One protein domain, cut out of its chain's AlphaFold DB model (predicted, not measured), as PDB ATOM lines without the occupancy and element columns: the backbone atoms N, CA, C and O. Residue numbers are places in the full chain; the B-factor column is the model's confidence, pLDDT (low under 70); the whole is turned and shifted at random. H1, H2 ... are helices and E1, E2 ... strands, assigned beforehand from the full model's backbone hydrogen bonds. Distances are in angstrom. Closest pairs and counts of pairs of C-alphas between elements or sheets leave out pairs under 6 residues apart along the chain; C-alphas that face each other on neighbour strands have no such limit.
ATOM      1  N   PHE A  29     246.818 177.527 111.096       76.00
ATOM      2  CA  PHE A  29     246.215 177.647 109.781       76.00
ATOM      3  C   PHE A  29     245.581 179.028 109.692       76.00
ATOM      4  O   PHE A  29     244.607 179.307 110.387       76.00
ATOM      5  N   VAL A  30     246.145 179.879 108.842       82.00
ATOM      6  CA  VAL A  30     245.567 181.179 108.499       82.00
ATOM      7  C   VAL A  30     244.946 181.056 107.118       82.00
ATOM      8  O   VAL A  30     245.628 180.696 106.158       82.00
ATOM      9  N   ILE A  31     243.643 181.297 107.025       85.12
ATOM     10  CA  ILE A  31     242.870 181.101 105.801       85.12
ATOM     11  C   ILE A  31     242.096 182.379 105.516       85.12
ATOM     12  O   ILE A  31     241.238 182.775 106.296       85.12
ATOM     13  N   PHE A  32     242.352 182.997 104.368       86.44
ATOM     14  CA  PHE A  32     241.504 184.072 103.863       86.44
ATOM     15  C   PHE A  32     240.383 183.477 103.014       86.44
ATOM     16  O   PHE A  32     240.638 182.689 102.098       86.44
ATOM     17  N   ARG A  33     239.133 183.824 103.325       87.19
ATOM     18  CA  ARG A  33     237.973 183.337 102.569       87.19
ATOM     19  C   ARG A  33     237.912 184.004 101.189       87.19
ATOM     20  O   ARG A  33     238.297 185.163 101.054       87.19
ATOM     21  N   PRO A  34     237.351 183.322 100.173       83.00
ATOM     22  CA  PRO A  34     237.191 183.887  98.831       83.00
ATOM     23  C   PRO A  34     236.060 184.926  98.727       83.00
ATOM     24  O   PRO A  34     235.797 185.426  97.640       83.00
ATOM     25  N   HIS A  35     235.377 185.239  99.832       85.94
ATOM     26  CA  HIS A  35     234.264 186.184  99.883       85.94
ATOM     27  C   HIS A  35     234.550 187.292 100.893       85.94
ATOM     28  O   HIS A  35     235.228 187.069 101.900       85.94
ATOM     29  N   VAL A  36     233.982 188.465 100.628       89.88
ATOM     30  CA  VAL A  36     234.027 189.619 101.526       89.88
ATOM     31  C   VAL A  36     232.794 189.680 102.427       89.88
ATOM     32  O   VAL A  36     231.758 189.076 102.143       89.88
ATOM     33  N   HIS A  37     232.911 190.418 103.523       92.38
ATOM     34  CA  HIS A  37     231.828 190.723 104.444       92.38
ATOM     35  C   HIS A  37     231.570 192.230 104.468       92.38
ATOM     36  O   HIS A  37     232.507 193.005 104.628       92.38
ATOM     37  N   ASN A  38     230.309 192.640 104.339       93.31
ATOM     38  CA  ASN A  38     229.923 194.046 104.422       93.31
ATOM     39  C   ASN A  38     229.396 194.355 105.823       93.31
ATOM     40  O   ASN A  38     228.440 193.721 106.272       93.31
ATOM     41  N   HIS A  39     229.986 195.349 106.479       93.44
ATOM     42  CA  HIS A  39     229.594 195.800 107.810       93.44
ATOM     43  C   HIS A  39     229.710 197.323 107.886       93.44
ATOM     44  O   HIS A  39     230.706 197.885 107.446       93.44
ATOM     45  N   GLU A  40     228.662 197.996 108.371       92.94
ATOM     46  CA  GLU A  40     228.632 199.460 108.561       92.94
ATOM     47  C   GLU A  40     229.087 200.291 107.340       92.94
ATOM     48  O   GLU A  40     229.709 201.342 107.462       92.94
ATOM     49  N   GLY A  41     228.756 199.829 106.129       92.12
ATOM     50  CA  GLY A  41     229.106 200.516 104.879       92.12
ATOM     51  C   GLY A  41     230.543 200.292 104.399       92.12
ATOM     52  O   GLY A  41     230.926 200.853 103.375       92.12
ATOM     53  N   LYS A  42     231.318 199.452 105.090       93.94
ATOM     54  CA  LYS A  42     232.668 199.031 104.709       93.94
ATOM     55  C   LYS A  42     232.687 197.568 104.276       93.94
ATOM     56  O   LYS A  42     231.811 196.780 104.642       93.94
ATOM     57  N   THR A  43     233.703 197.219 103.492       93.25
ATOM     58  CA  THR A  43     233.921 195.865 102.971       93.25
ATOM     59  C   THR A  43     235.152 195.259 103.636       93.25
ATOM     60  O   THR A  43     236.200 195.894 103.713       93.25
ATOM     61  N   TYR A  44     235.042 194.016 104.100       94.12
ATOM     62  CA  TYR A  44     236.085 193.328 104.854       94.12
ATOM     63  C   TYR A  44     236.441 191.978 104.229       94.12
ATOM     64  O   TYR A  44     235.572 191.183 103.872       94.12
ATOM     65  N   ARG A  45     237.736 191.677 104.154       92.19
ATOM     66  CA  ARG A  45     238.284 190.341 103.908       92.19
ATOM     67  C   ARG A  45     238.136 189.521 105.188       92.19
ATOM     68  O   ARG A  45     238.465 189.996 106.271       92.19
ATOM     69  N   ILE A  46     237.664 188.286 105.063       91.94
ATOM     70  CA  ILE A  46     237.466 187.397 106.211       91.94
ATOM     71  C   ILE A  46     238.704 186.515 106.362       91.94
ATOM     72  O   ILE A  46     239.063 185.802 105.422       91.94
ATOM     73  N   MET A  47     239.329 186.543 107.535       91.75
ATOM     74  CA  MET A  47     240.462 185.700 107.893       91.75
ATOM     75  C   MET A  47     240.059 184.741 109.012       91.75
ATOM     76  O   MET A  47     239.737 185.170 110.114       91.75
ATOM     77  N   ASP A  48     240.121 183.441 108.751       87.50
ATOM     78  CA  ASP A  48     239.997 182.419 109.780       87.50
ATOM     79  C   ASP A  48     241.381 182.019 110.287       87.50
ATOM     80  O   ASP A  48     242.286 181.693 109.513       87.50
ATOM     81  N   TYR A  49     241.523 182.006 111.602       83.00
ATOM     82  CA  TYR A  49     242.656 181.451 112.314       83.00
ATOM     83  C   TYR A  49     242.238 180.146 112.976       83.00
ATOM     84  O   TYR A  49     241.337 180.138 113.816       83.00
ATOM     85  N   LEU A  50     242.925 179.055 112.642       77.62
ATOM     86  CA  LEU A  50     242.770 177.781 113.326       77.62
ATOM     87  C   LEU A  50     244.092 177.329 113.930       77.62
ATOM     88  O   LEU A  50     245.076 177.146 113.219       77.62
ATOM     89  N   TYR A  51     244.101 177.058 115.231       73.19
ATOM     90  CA  TYR A  51     245.263 176.485 115.907       73.19
ATOM     91  C   TYR A  51     244.867 175.267 116.725       73.19
ATOM     92  O   TYR A  51     243.999 175.333 117.597       73.19
ATOM     93  N   PHE A  52     245.503 174.137 116.426       69.69
ATOM     94  CA  PHE A  52     245.258 172.872 117.102       69.69
ATOM     95  C   PHE A  52     246.317 172.670 118.164       69.69
ATOM     96  O   PHE A  52     247.493 172.616 117.840       69.69
ATOM     97  N   TYR A  53     245.906 172.464 119.408       70.25
ATOM     98  CA  TYR A  53     246.829 172.091 120.470       70.25
ATOM     99  C   TYR A  53     246.154 171.187 121.490       70.25
ATOM    100  O   TYR A  53     244.931 171.060 121.586       70.25
ATOM    101  N   LYS A  54     246.988 170.496 122.258       69.38
ATOM    102  CA  LYS A  54     246.559 169.616 123.336       69.38
ATOM    103  C   LYS A  54     247.259 170.043 124.611       69.38
ATOM    104  O   LYS A  54     248.479 170.059 124.640       69.38
ATOM    105  N   ASN A  55     246.508 170.298 125.667       70.38
ATOM    106  CA  ASN A  55     247.023 170.714 126.964       70.38
ATOM    107  C   ASN A  55     247.721 172.091 127.019       70.38
ATOM    108  O   ASN A  55     248.397 172.357 128.004       70.38
ATOM    109  N   LEU A  56     247.602 172.949 126.003       73.06
ATOM    110  CA  LEU A  56     247.967 174.369 126.144       73.06
ATOM    111  C   LEU A  56     246.709 175.175 126.446       73.06
ATOM    112  O   LEU A  56     245.613 174.709 126.161       73.06
ATOM    113  N   VAL A  57     246.871 176.354 127.021       77.69
ATOM    114  CA  VAL A  57     245.884 177.430 127.051       77.69
ATOM    115  C   VAL A  57     246.472 178.528 126.186       77.69
ATOM    116  O   VAL A  57     247.581 178.979 126.462       77.69
ATOM    117  N   VAL A  58     245.767 178.920 125.129       76.75
ATOM    118  CA  VAL A  58     246.213 179.997 124.243       76.75
ATOM    119  C   VAL A  58     245.163 181.101 124.235       76.75
ATOM    120  O   VAL A  58     243.966 180.824 124.163       76.75
ATOM    121  N   THR A  59     245.610 182.345 124.316       80.19
ATOM    122  CA  THR A  59     244.776 183.544 124.270       80.19
ATOM    123  C   THR A  59     245.100 184.366 123.032       80.19
ATOM    124  O   THR A  59     246.248 184.437 122.590       80.19
ATOM    125  N   SER A  60     244.061 184.970 122.461       82.19
ATOM    126  CA  SER A  60     244.197 185.963 121.401       82.19
ATOM    127  C   SER A  60     244.308 187.371 121.994       82.19
ATOM    128  O   SER A  60     243.662 187.637 123.011       82.19
ATOM    129  N   PRO A  61     245.067 188.281 121.358       78.94
ATOM    130  CA  PRO A  61     245.093 189.696 121.724       78.94
ATOM    131  C   PRO A  61     243.792 190.431 121.352       78.94
ATOM    132  O   PRO A  61     243.557 191.536 121.834       78.94
ATOM    133  N   TYR A  62     242.949 189.822 120.511       86.94
ATOM    134  CA  TYR A  62     241.678 190.373 120.040       86.94
ATOM    135  C   TYR A  62     240.526 189.386 120.244       86.94
ATOM    136  O   TYR A  62     240.719 188.167 120.265       86.94
ATOM    137  N   GLU A  63     239.312 189.915 120.362       88.62
ATOM    138  CA  GLU A  63     238.101 189.102 120.448       88.62
ATOM    139  C   GLU A  63     237.790 188.396 119.120       88.62
ATOM    140  O   GLU A  63     238.170 188.850 118.037       88.62
ATOM    141  N   ASP A  64     237.071 187.275 119.209       88.88
ATOM    142  CA  ASP A  64     236.524 186.618 118.024       88.88
ATOM    143  C   ASP A  64     235.533 187.548 117.316       88.88
ATOM    144  O   ASP A  64     234.631 188.102 117.945       88.88
ATOM    145  N   GLY A  65     235.700 187.720 116.009       90.44
ATOM    146  CA  GLY A  65     234.900 188.631 115.198       90.44
ATOM    147  C   GLY A  65     235.390 190.080 115.174       90.44
ATOM    148  O   GLY A  65     234.643 190.948 114.730       90.44
ATOM    149  N   HIS A  66     236.614 190.366 115.627       94.25
ATOM    150  CA  HIS A  66     237.166 191.723 115.582       94.25
ATOM    151  C   HIS A  66     237.300 192.270 114.147       94.25
ATOM    152  O   HIS A  66     237.713 191.552 113.228       94.25
ATOM    153  N   TYR A  67     236.992 193.562 113.984       95.38
ATOM    154  CA  TYR A  67     237.090 194.309 112.728       95.38
ATOM    155  C   TYR A  67     238.310 195.234 112.744       95.38
ATOM    156  O   TYR A  67     238.399 196.152 113.554       95.38
ATOM    157  N   PHE A  68     239.231 194.998 111.818       94.06
ATOM    158  CA  PHE A  68     240.443 195.771 111.589       94.06
ATOM    159  C   PHE A  68     240.221 196.749 110.435       94.06
ATOM    160  O   PHE A  68     240.222 196.359 109.266       94.06
ATOM    161  N   ASP A  69     240.041 198.025 110.764       94.25
ATOM    162  CA  ASP A  69     240.068 199.115 109.779       94.25
ATOM    163  C   ASP A  69     241.502 199.537 109.413       94.25
ATOM    164  O   ASP A  69     241.734 200.096 108.345       94.25
ATOM    165  N   GLU A  70     242.458 199.219 110.282       93.69
ATOM    166  CA  GLU A  70     243.895 199.429 110.119       93.69
ATOM    167  C   GLU A  70     244.634 198.139 110.504       93.69
ATOM    168  O   GLU A  70     244.075 197.272 111.184       93.69
ATOM    169  N   MET A  71     245.895 197.996 110.087       91.25
ATOM    170  CA  MET A  71     246.707 196.854 110.512       91.25
ATOM    171  C   MET A  71     246.899 196.847 112.037       91.25
ATOM    172  O   MET A  71     247.039 197.913 112.644       91.25
ATOM    173  N   PRO A  72     246.961 195.664 112.679       90.44
ATOM    174  CA  PRO A  72     247.343 195.579 114.084       90.44
ATOM    175  C   PRO A  72     248.746 196.180 114.293       90.44
ATOM    176  O   PRO A  72     249.544 196.208 113.352       90.44
ATOM    177  N   PRO A  73     249.091 196.641 115.510       88.12
ATOM    178  CA  PRO A  73     250.395 197.236 115.787       88.12
ATOM    179  C   PRO A  73     251.561 196.367 115.292       88.12
ATOM    180  O   PRO A  73     251.636 195.175 115.585       88.12
ATOM    181  N   GLY A  74     252.465 196.971 114.515       86.44
ATOM    182  CA  GLY A  74     253.611 196.275 113.918       86.44
ATOM    183  C   GLY A  74     253.255 195.280 112.807       86.44
ATOM    184  O   GLY A  74     254.130 194.546 112.364       86.44
ATOM    185  N   ASN A  75     251.999 195.255 112.354       88.75
ATOM    186  CA  ASN A  75     251.438 194.267 111.434       88.75
ATOM    187  C   ASN A  75     251.443 192.838 112.005       88.75
ATOM    188  O   ASN A  75     251.443 191.885 111.232       88.75
ATOM    189  N   VAL A  76     251.446 192.669 113.335       87.31
ATOM    190  CA  VAL A  76     251.568 191.356 113.995       87.31
ATOM    191  C   VAL A  76     250.272 190.959 114.708       87.31
ATOM    192  O   VAL A  76     249.752 191.700 115.540       87.31
ATOM    193  N   LEU A  77     249.789 189.739 114.461       87.19
ATOM    194  CA  LEU A  77     248.874 189.028 115.355       87.19
ATOM    195  C   LEU A  77     249.693 188.200 116.350       87.19
ATOM    196  O   LEU A  77     250.230 187.147 115.993       87.19
ATOM    197  N   ASN A  78     249.789 188.686 117.588       86.12
ATOM    198  CA  ASN A  78     250.583 188.050 118.635       86.12
ATOM    199  C   ASN A  78     249.707 187.287 119.636       86.12
ATOM    200  O   ASN A  78     249.064 187.894 120.489       86.12
ATOM    201  N   PHE A  79     249.685 185.964 119.536       83.12
ATOM    202  CA  PHE A  79     248.959 185.080 120.449       83.12
ATOM    203  C   PHE A  79     249.831 184.704 121.641       83.12
ATOM    204  O   PHE A  79     251.049 184.680 121.530       83.12
ATOM    205  N   GLU A  80     249.227 184.327 122.762       81.12
ATOM    206  CA  GLU A  80     249.987 183.941 123.954       81.12
ATOM    207  C   GLU A  80     249.579 182.549 124.433       81.12
ATOM    208  O   GLU A  80     248.406 182.292 124.689       81.12
ATOM    209  N   ALA A  81     250.543 181.638 124.566       78.38
ATOM    210  CA  ALA A  81     250.365 180.365 125.253       78.38
ATOM    211  C   ALA A  81     250.629 180.558 126.754       78.38
ATOM    212  O   ALA A  81     251.755 180.430 127.238       78.38
ATOM    213  N   THR A  82     249.572 180.890 127.489       76.62
ATOM    214  CA  THR A  82     249.645 181.384 128.872       76.62
ATOM    215  C   THR A  82     249.864 180.285 129.907       76.62
ATOM    216  O   THR A  82     250.475 180.530 130.947       76.62
ATOM    217  N   ALA A  83     249.370 179.068 129.657       75.44
ATOM    218  CA  ALA A  83     249.454 177.979 130.626       75.44
ATOM    219  C   ALA A  83     249.422 176.589 129.985       75.44
ATOM    220  O   ALA A  83     248.968 176.391 128.856       75.44
ATOM    221  N   PHE A  84     249.861 175.603 130.763       75.31
ATOM    222  CA  PHE A  84     249.658 174.192 130.482       75.31
ATOM    223  C   PHE A  84     248.532 173.631 131.364       75.31
ATOM    224  O   PHE A  84     248.535 173.802 132.582       75.31
ATOM    225  N   ASP A  85     247.583 172.913 130.758       75.31
ATOM    226  CA  ASP A  85     246.458 172.297 131.470       75.31
ATOM    227  C   ASP A  85     246.170 170.878 130.954       75.31
ATOM    228  O   ASP A  85     245.696 170.665 129.837       75.31
ATOM    229  N   LYS A  86     246.402 169.865 131.803       72.31
ATOM    230  CA  LYS A  86     246.142 168.444 131.487       72.31
ATOM    231  C   LYS A  86     244.660 168.134 131.232       72.31
ATOM    232  O   LYS A  86     244.364 167.088 130.645       72.31
ATOM    233  N   GLY A  87     243.744 168.992 131.678       72.56
ATOM    234  CA  GLY A  87     242.310 168.902 131.422       72.56
ATOM    235  C   GLY A  87     241.940 169.167 129.960       72.56
ATOM    236  O   GLY A  87     240.963 168.600 129.462       72.56
ATOM    237  N   ILE A  88     242.752 169.939 129.232       68.62
ATOM    238  CA  ILE A  88     242.497 170.309 127.835       68.62
ATOM    239  C   ILE A  88     242.902 169.167 126.902       68.62
ATOM    240  O   ILE A  88     244.029 169.065 126.425       68.62
ATOM    241  N   LYS A  89     241.956 168.276 126.595       64.50
ATOM    242  CA  LYS A  89     242.255 167.064 125.809       64.50
ATOM    243  C   LYS A  89     242.547 167.338 124.336       64.50
ATOM    244  O   LYS A  89     243.370 166.629 123.754       64.50
ATOM    245  N   ARG A  90     241.848 168.301 123.738       63.09
ATOM    246  CA  ARG A  90     242.042 168.847 122.385       63.09
ATOM    247  C   ARG A  90     241.372 170.212 122.362       63.09
ATOM    248  O   ARG A  90     240.202 170.287 122.725       63.09
ATOM    249  N   MET A  91     242.080 171.239 121.923       63.09
ATOM    250  CA  MET A  91     241.497 172.549 121.679       63.09
ATOM    251  C   MET A  91     241.804 172.954 120.243       63.09
ATOM    252  O   MET A  91     242.918 172.767 119.751       63.09
ATOM    253  N   VAL A  92     240.764 173.431 119.570       64.38
ATOM    254  CA  VAL A  92     240.879 174.175 118.325       64.38
ATOM    255  C   VAL A  92     240.568 175.595 118.732       64.38
ATOM    256  O   VAL A  92     239.431 175.876 119.106       64.38
ATOM    257  N   ILE A  93     241.568 176.464 118.721       67.69
ATOM    258  CA  ILE A  93     241.248 177.879 118.638       67.69
ATOM    259  C   ILE A  93     240.733 178.111 117.232       67.69
ATOM    260  O   ILE A  93     241.407 177.738 116.276       67.69
ATOM    261  N   SER A  94     239.552 178.701 117.146       77.81
ATOM    262  CA  SER A  94     238.962 179.188 115.914       77.81
ATOM    263  C   SER A  94     238.614 180.642 116.166       77.81
ATOM    264  O   SER A  94     237.704 180.903 116.945       77.81
ATOM    265  N   TYR A  95     239.362 181.553 115.556       84.75
ATOM    266  CA  TYR A  95     239.016 182.970 115.533       84.75
ATOM    267  C   TYR A  95     238.737 183.383 114.099       84.75
ATOM    268  O   TYR A  95     239.446 182.962 113.184       84.75
ATOM    269  N   THR A  96     237.732 184.220 113.909       90.38
ATOM    270  CA  THR A  96     237.476 184.900 112.647       90.38
ATOM    271  C   THR A  96     237.749 186.387 112.838       90.38
ATOM    272  O   THR A  96     237.200 187.022 113.732       90.38
ATOM    273  N   TYR A  97     238.596 186.950 111.985       92.88
ATOM    274  CA  TYR A  97     238.903 188.375 111.942       92.88
ATOM    275  C   TYR A  97     238.470 188.974 110.610       92.88
ATOM    276  O   TYR A  97     238.482 188.300 109.574       92.88
ATOM    277  N   TYR A  98     238.118 190.252 110.632       94.50
ATOM    278  CA  TYR A  98     237.646 190.990 109.468       94.50
ATOM    279  C   TYR A  98     238.618 192.128 109.172       94.50
ATOM    280  O   TYR A  98     238.703 193.069 109.944       94.50
ATOM    281  N   PHE A  99     239.357 192.058 108.069       94.38
ATOM    282  CA  PHE A  99     240.315 193.095 107.667       94.38
ATOM    283  C   PHE A  99     239.726 193.950 106.556       94.38
ATOM    284  O   PHE A  99     239.303 193.400 105.541       94.38
ATOM    285  N   SER A 100     239.695 195.270 106.723       93.81
ATOM    286  CA  SER A 100     239.163 196.176 105.705       93.81
ATOM    287  C   SER A 100     239.844 195.934 104.357       93.81
ATOM    288  O   SER A 100     241.055 195.709 104.273       93.81
ATOM    289  N   THR A 101     239.067 195.962 103.274       91.69
ATOM    290  CA  THR A 101     239.626 195.852 101.924       91.69
ATOM    291  C   THR A 101     240.530 197.022 101.565       91.69
ATOM    292  O   THR A 101     241.388 196.830 100.703       91.69
ATOM    293  N   ASP A 102     240.378 198.154 102.255       90.94
ATOM    294  CA  ASP A 102     241.122 199.399 102.039       90.94
ATOM    295  C   ASP A 102     242.535 199.367 102.645       90.94
ATOM    296  O   ASP A 102     243.343 200.251 102.374       90.94
ATOM    297  N   ILE A 103     242.864 198.342 103.441       89.88
ATOM    298  CA  ILE A 103     244.231 198.118 103.916       89.88
ATOM    299  C   ILE A 103     245.121 197.772 102.709       89.88
ATOM    300  O   ILE A 103     244.955 196.723 102.071       89.88
ATOM    301  N   GLU A 104     246.069 198.668 102.408       82.50
ATOM    302  CA  GLU A 104     247.038 198.524 101.310       82.50
ATOM    303  C   GLU A 104     248.144 197.505 101.624       82.50
ATOM    304  O   GLU A 104     248.685 196.871 100.717       82.50
ATOM    305  N   GLU A 105     248.463 197.332 102.909       82.31
ATOM    306  CA  GLU A 105     249.452 196.366 103.375       82.31
ATOM    307  C   GLU A 105     248.987 194.937 103.073       82.31
ATOM    308  O   GLU A 105     247.861 194.536 103.378       82.31
ATOM    309  N   ASN A 106     249.872 194.149 102.467       81.75
ATOM    310  CA  ASN A 106     249.592 192.760 102.112       81.75
ATOM    311  C   ASN A 106     250.340 191.767 103.006       81.75
ATOM    312  O   ASN A 106     250.263 190.559 102.781       81.75
ATOM    313  N   LYS A 107     251.059 192.263 104.012       86.56
ATOM    314  CA  LYS A 107     251.852 191.459 104.926       86.56
ATOM    315  C   LYS A 107     251.262 191.473 106.330       86.56
ATOM    316  O   LYS A 107     251.283 192.492 107.015       86.56
ATOM    317  N   LEU A 108     250.822 190.303 106.783       87.88
ATOM    318  CA  LEU A 108     250.433 190.051 108.165       87.88
ATOM    319  C   LEU A 108     251.454 189.117 108.803       87.88
ATOM    320  O   LEU A 108     251.772 188.059 108.267       87.88
ATOM    321  N   LEU A 109     251.975 189.499 109.952       87.38
ATOM    322  CA  LEU A 109     252.893 188.693 110.730       87.38
ATOM    323  C   LEU A 109     252.115 187.939 111.804       87.38
ATOM    324  O   LEU A 109     251.183 188.459 112.412       87.38
ATOM    325  N   PHE A 110     252.502 186.698 112.043       83.06
ATOM    326  CA  PHE A 110     251.955 185.860 113.095       83.06
ATOM    327  C   PHE A 110     253.055 185.491 114.080       83.06
ATOM    328  O   PHE A 110     254.136 185.060 113.674       83.06
ATOM    329  N   LYS A 111     252.755 185.587 115.374       81.38
ATOM    330  CA  LYS A 111     253.646 185.137 116.439       81.38
ATOM    331  C   LYS A 111     252.845 184.499 117.570       81.38
ATOM    332  O   LYS A 111     251.692 184.862 117.804       81.38
ATOM    333  N   MET A 112     253.451 183.538 118.257       80.31
ATOM    334  CA  MET A 112     252.930 182.973 119.494       80.31
ATOM    335  C   MET A 112     253.960 183.111 120.613       80.31
ATOM    336  O   MET A 112     254.979 182.439 120.599       80.31
ATOM    337  N   ASP A 113     253.707 183.926 121.621       80.56
ATOM    338  CA  ASP A 113     254.589 184.008 122.781       80.56
ATOM    339  C   ASP A 113     254.302 182.867 123.773       80.56
ATOM    340  O   ASP A 113     253.162 182.447 123.974       80.56
ATOM    341  N   THR A 114     255.352 182.317 124.384       76.50
ATOM    342  CA  THR A 114     255.260 181.268 125.411       76.50
ATOM    343  C   THR A 114     256.487 181.308 126.318       76.50
ATOM    344  O   THR A 114     257.561 181.746 125.909       76.50
ATOM    345  N   THR A 115     256.369 180.786 127.539       78.62
ATOM    346  CA  THR A 115     257.518 180.614 128.445       78.62
ATOM    347  C   THR A 115     258.180 179.241 128.278       78.62
ATOM    348  O   THR A 115     257.525 178.261 127.906       78.62
ATOM    349  N   GLU A 116     259.473 179.133 128.611       74.75
ATOM    350  CA  GLU A 116     260.196 177.847 128.636       74.75
ATOM    351  C   GLU A 116     259.549 176.834 129.592       74.75
ATOM    352  O   GLU A 116     259.528 175.634 129.315       74.75
ATOM    353  N   GLN A 117     258.982 177.309 130.705       78.69
ATOM    354  CA  GLN A 117     258.272 176.464 131.662       78.69
ATOM    355  C   GLN A 117     257.066 175.775 131.006       78.69
ATOM    356  O   GLN A 117     256.951 174.550 131.082       78.69
ATOM    357  N   VAL A 118     256.211 176.534 130.311       78.25
ATOM    358  CA  VAL A 118     255.026 175.997 129.617       78.25
ATOM    359  C   VAL A 118     255.435 174.991 128.536       78.25
ATOM    360  O   VAL A 118     254.827 173.924 128.416       78.25
ATOM    361  N   ILE A 119     256.516 175.268 127.799       74.81
ATOM    362  CA  ILE A 119     257.067 174.345 126.795       74.81
ATOM    363  C   ILE A 119     257.534 173.034 127.439       74.81
ATOM    364  O   ILE A 119     257.234 171.949 126.932       74.81
ATOM    365  N   ASN A 120     258.258 173.113 128.556       76.25
ATOM    366  CA  ASN A 120     258.762 171.941 129.266       76.25
ATOM    367  C   ASN A 120     257.619 171.068 129.792       76.25
ATOM    368  O   ASN A 120     257.614 169.855 129.563       76.25
ATOM    369  N   GLU A 121     256.622 171.676 130.434       79.94
ATOM    370  CA  GLU A 121     255.440 170.976 130.944       79.94
ATOM    371  C   GLU A 121     254.643 170.312 129.812       79.94
ATOM    372  O   GLU A 121     254.274 169.132 129.900       79.94
ATOM    373  N   TYR A 122     254.460 171.022 128.694       77.25
ATOM    374  CA  TYR A 122     253.836 170.470 127.499       77.25
ATOM    375  C   TYR A 122     254.599 169.260 126.954       77.25
ATOM    376  O   TYR A 122     253.993 168.216 126.685       77.25
ATOM    377  N   ASN A 123     255.916 169.386 126.772       75.94
ATOM    378  CA  ASN A 123     256.754 168.351 126.166       75.94
ATOM    379  C   ASN A 123     256.815 167.093 127.040       75.94
ATOM    380  O   ASN A 123     256.744 165.982 126.510       75.94
ATOM    381  N   GLN A 124     256.859 167.249 128.368       78.00
ATOM    382  CA  GLN A 124     256.761 166.134 129.315       78.00
ATOM    383  C   GLN A 124     255.418 165.398 129.203       78.00
ATOM    384  O   GLN A 124     255.371 164.169 129.269       78.00
ATOM    385  N   ALA A 125     254.318 166.128 129.010       75.31
ATOM    386  CA  ALA A 125     252.987 165.540 128.885       75.31
ATOM    387  C   ALA A 125     252.678 164.983 127.484       75.31
ATOM    388  O   ALA A 125     251.797 164.129 127.332       75.31
ATOM    389  N   ASN A 126     253.388 165.454 126.456       71.75
ATOM    390  CA  ASN A 126     253.195 165.071 125.062       71.75
ATOM    391  C   ASN A 126     254.510 164.595 124.401       71.75
ATOM    392  O   ASN A 126     254.852 165.064 123.316       71.75
ATOM    393  N   PRO A 127     255.209 163.582 124.952       71.69
ATOM    394  CA  PRO A 127     256.544 163.172 124.490       71.69
ATOM    395  C   PRO A 127     256.566 162.614 123.057       71.69
ATOM    396  O   PRO A 127     257.617 162.515 122.432       71.69
ATOM    397  N   LYS A 128     255.401 162.229 122.518       70.56
ATOM    398  CA  LYS A 128     255.251 161.752 121.132       70.56
ATOM    399  C   LYS A 128     255.074 162.888 120.119       70.56
ATOM    400  O   LYS A 128     255.349 162.665 118.945       70.56
ATOM    401  N   TYR A 136     260.385 173.257 111.261       52.25
ATOM    402  CA  TYR A 136     260.279 174.710 111.438       52.25
ATOM    403  C   TYR A 136     260.587 175.052 112.893       52.25
ATOM    404  O   TYR A 136     259.749 175.616 113.575       52.25
ATOM    405  N   VAL A 137     261.724 174.592 113.415       49.66
ATOM    406  CA  VAL A 137     262.103 174.691 114.833       49.66
ATOM    407  C   VAL A 137     263.412 175.455 114.918       49.66
ATOM    408  O   VAL A 137     264.361 175.107 114.215       49.66
ATOM    409  N   ASN A 138     263.469 176.473 115.774       46.91
ATOM    410  CA  ASN A 138     264.700 177.184 116.066       46.91
ATOM    411  C   ASN A 138     265.742 176.176 116.598       46.91
ATOM    412  O   ASN A 138     265.484 175.495 117.597       46.91
ATOM    413  N   PRO A 139     266.911 176.049 115.947       43.38
ATOM    414  CA  PRO A 139     267.880 175.000 116.255       43.38
ATOM    415  C   PRO A 139     268.569 175.176 117.617       43.38
ATOM    416  O   PRO A 139     269.175 174.226 118.106       43.38
ATOM    417  N   ILE A 140     268.485 176.366 118.221       46.88
ATOM    418  CA  ILE A 140     269.099 176.694 119.514       46.88
ATOM    419  C   ILE A 140     268.135 176.372 120.655       46.88
ATOM    420  O   ILE A 140     268.526 175.742 121.634       46.88
ATOM    421  N   THR A 141     266.875 176.789 120.532       45.28
ATOM    422  CA  THR A 141     265.889 176.672 121.618       45.28
ATOM    423  C   THR A 141     265.040 175.408 121.521       45.28
ATOM    424  O   THR A 141     264.431 174.994 122.505       45.28
ATOM    425  N   GLY A 142     264.982 174.771 120.347       45.50
ATOM    426  CA  GLY A 142     264.107 173.626 120.124       45.50
ATOM    427  C   GLY A 142     262.627 174.013 120.128       45.50
ATOM    428  O   GLY A 142     261.782 173.177 120.410       45.50
ATOM    429  N   ILE A 143     262.282 175.264 119.836       51.47
ATOM    430  CA  ILE A 143     260.893 175.735 119.801       51.47
ATOM    431  C   ILE A 143     260.512 176.027 118.335       51.47
ATOM    432  O   ILE A 143     261.363 176.521 117.596       51.47
ATOM    433  N   PRO A 144     259.294 175.705 117.852       57.31
ATOM    434  CA  PRO A 144     258.833 176.073 116.530       57.31
ATOM    435  C   PRO A 144     259.034 177.554 116.263       57.31
ATOM    436  O   PRO A 144     258.839 178.375 117.151       57.31
ATOM    437  N   MET A 145     259.396 177.885 115.031       57.66
ATOM    438  CA  MET A 145     259.805 179.221 114.638       57.66
ATOM    439  C   MET A 145     258.723 180.249 114.927       57.66
ATOM    440  O   MET A 145     259.068 181.308 115.402       57.66
ATOM    441  N   TYR A 146     257.433 179.936 114.790       61.19
ATOM    442  CA  TYR A 146     256.366 180.885 115.138       61.19
ATOM    443  C   TYR A 146     256.262 181.200 116.646       61.19
ATOM    444  O   TYR A 146     255.566 182.140 117.014       61.19
ATOM    445  N   PHE A 147     256.933 180.437 117.519       62.06
ATOM    446  CA  PHE A 147     257.102 180.789 118.933       62.06
ATOM    447  C   PHE A 147     258.373 181.604 119.223       62.06
ATOM    448  O   PHE A 147     258.558 182.103 120.331       62.06
ATOM    449  N   THR A 148     259.291 181.698 118.262       59.75
ATOM    450  CA  THR A 148     260.593 182.366 118.434       59.75
ATOM    451  C   THR A 148     260.803 183.536 117.477       59.75
ATOM    452  O   THR A 148     261.638 184.393 117.734       59.75
ATOM    453  N   GLU A 149     260.066 183.560 116.374       67.62
ATOM    454  CA  GLU A 149     260.197 184.430 115.211       67.62
ATOM    455  C   GLU A 149     258.802 184.731 114.647       67.62
ATOM    456  O   GLU A 149     257.866 183.937 114.765       67.62
ATOM    457  N   GLU A 150     258.667 185.888 114.012       77.81
ATOM    458  CA  GLU A 150     257.443 186.272 113.318       77.81
ATOM    459  C   GLU A 150     257.332 185.502 111.997       77.81
ATOM    460  O   GLU A 150     258.243 185.508 111.169       77.81
ATOM    461  N   CYS A 151     256.206 184.828 111.793       76.25
ATOM    462  CA  CYS A 151     255.901 184.120 110.558       76.25
ATOM    463  C   CYS A 151     255.068 185.002 109.637       76.25
ATOM    464  O   CYS A 151     254.012 185.498 110.021       76.25
ATOM    465  N   GLU A 152     255.529 185.168 108.403       81.50
ATOM    466  CA  GLU A 152     254.838 185.979 107.409       81.50
ATOM    467  C   GLU A 152     253.664 185.229 106.777       81.50
ATOM    468  O   GLU A 152     253.800 184.106 106.287       81.50
ATOM    469  N   VAL A 153     252.514 185.893 106.748       82.25
ATOM    470  CA  VAL A 153     251.324 185.508 106.005       82.25
ATOM    471  C   VAL A 153     251.046 186.594 104.977       82.25
ATOM    472  O   VAL A 153     250.799 187.753 105.312       82.25
ATOM    473  N   VAL A 154     251.053 186.203 103.706       82.56
ATOM    474  CA  VAL A 154     250.655 187.094 102.619       82.56
ATOM    475  C   VAL A 154     249.131 187.170 102.597       82.56
ATOM    476  O   VAL A 154     248.449 186.175 102.339       82.56
ATOM    477  N   MET A 155     248.597 188.356 102.865       84.25
ATOM    478  CA  MET A 155     247.184 188.658 102.696       84.25
ATOM    479  C   MET A 155     246.881 188.695 101.194       84.25
ATOM    480  O   MET A 155     247.504 189.474 100.464       84.25
TER     481      MET A 155
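What this domain is: This is residues 29 to 128 and 136 to 155 of the 162 residues of an uncharacterized protein of Fabibacter sp. 4D4 (UniProt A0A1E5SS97). Two strongly twisted sheets make an elongated, incompletely closed barrel: E1, E2 and E5 form one wall, and the curled sheet E3, E4, E6, E7 bends round opposite it. H1 lies at one end, over E4. The printed part has 120 residues, with seven named strands and one named helix in the order E1 E2 E3 E4 E5 E6 H1 E7 along the chain; the class is mostly strand, with strands holding 58 of the 68 residues in named elements; the first sheet, in the order E1, E2, E5, is antiparallel, the other, in the order E3, E4, E6, E7, mixed. The whole is only just compact, close to loose, with a radius of gyration of the C-alphas of 15.8 A and spans of 50 by 30 by 22 A.

How they stand to each other: E1, residues 29 to 39, bends by 79 degrees at residue 34 and forms a hairpin with E2, residues 42 to 53, with N 31 and O 48 2.9 A apart. E2 is antiparallel to E5, residues 91 to 100, with N 47 and O 97 at 2.8 A. E3, residues 56 to 59, forms a hairpin with E4, residues 76 to 84, with N 57 and O 83 at 2.8 A. E4 is parallel to E6, residues 107 to 114, with N 79 and O 111 at 2.9 A. E6 is antiparallel to E7, residues 151 to 154, with N 110 and O 151 at 2.8 A. Between the sheets, the closest C-alphas of E1 and E7, Val 30 and Val 153, are 7.6 A apart; those of E3 and E5, Val 58 and Ile 93, 7.8 A. H1, residues 116 to 125, has every O i to N i+4 pair within hydrogen-bond range; the C-alphas of Phe 84 and Val 118, the closest of E4 and H1, are 5.7 A apart.

Where its parts are: E1 starts at C-alpha 29 (246.215, 177.647, 109.781) and E7 ends at C-alpha 154 (250.655, 187.094, 102.619). E2 measures 34.3 A, E5 28.6 A, H1 14.3 A.

The domain as a whole: Residues 129 to 135 are not printed, a gap of 16.9 A between C-alphas 128 and 136. The link E3 to E4 is long. Residues 52, 54, 88 to 93 and 136 to 149 are under pLDDT 70.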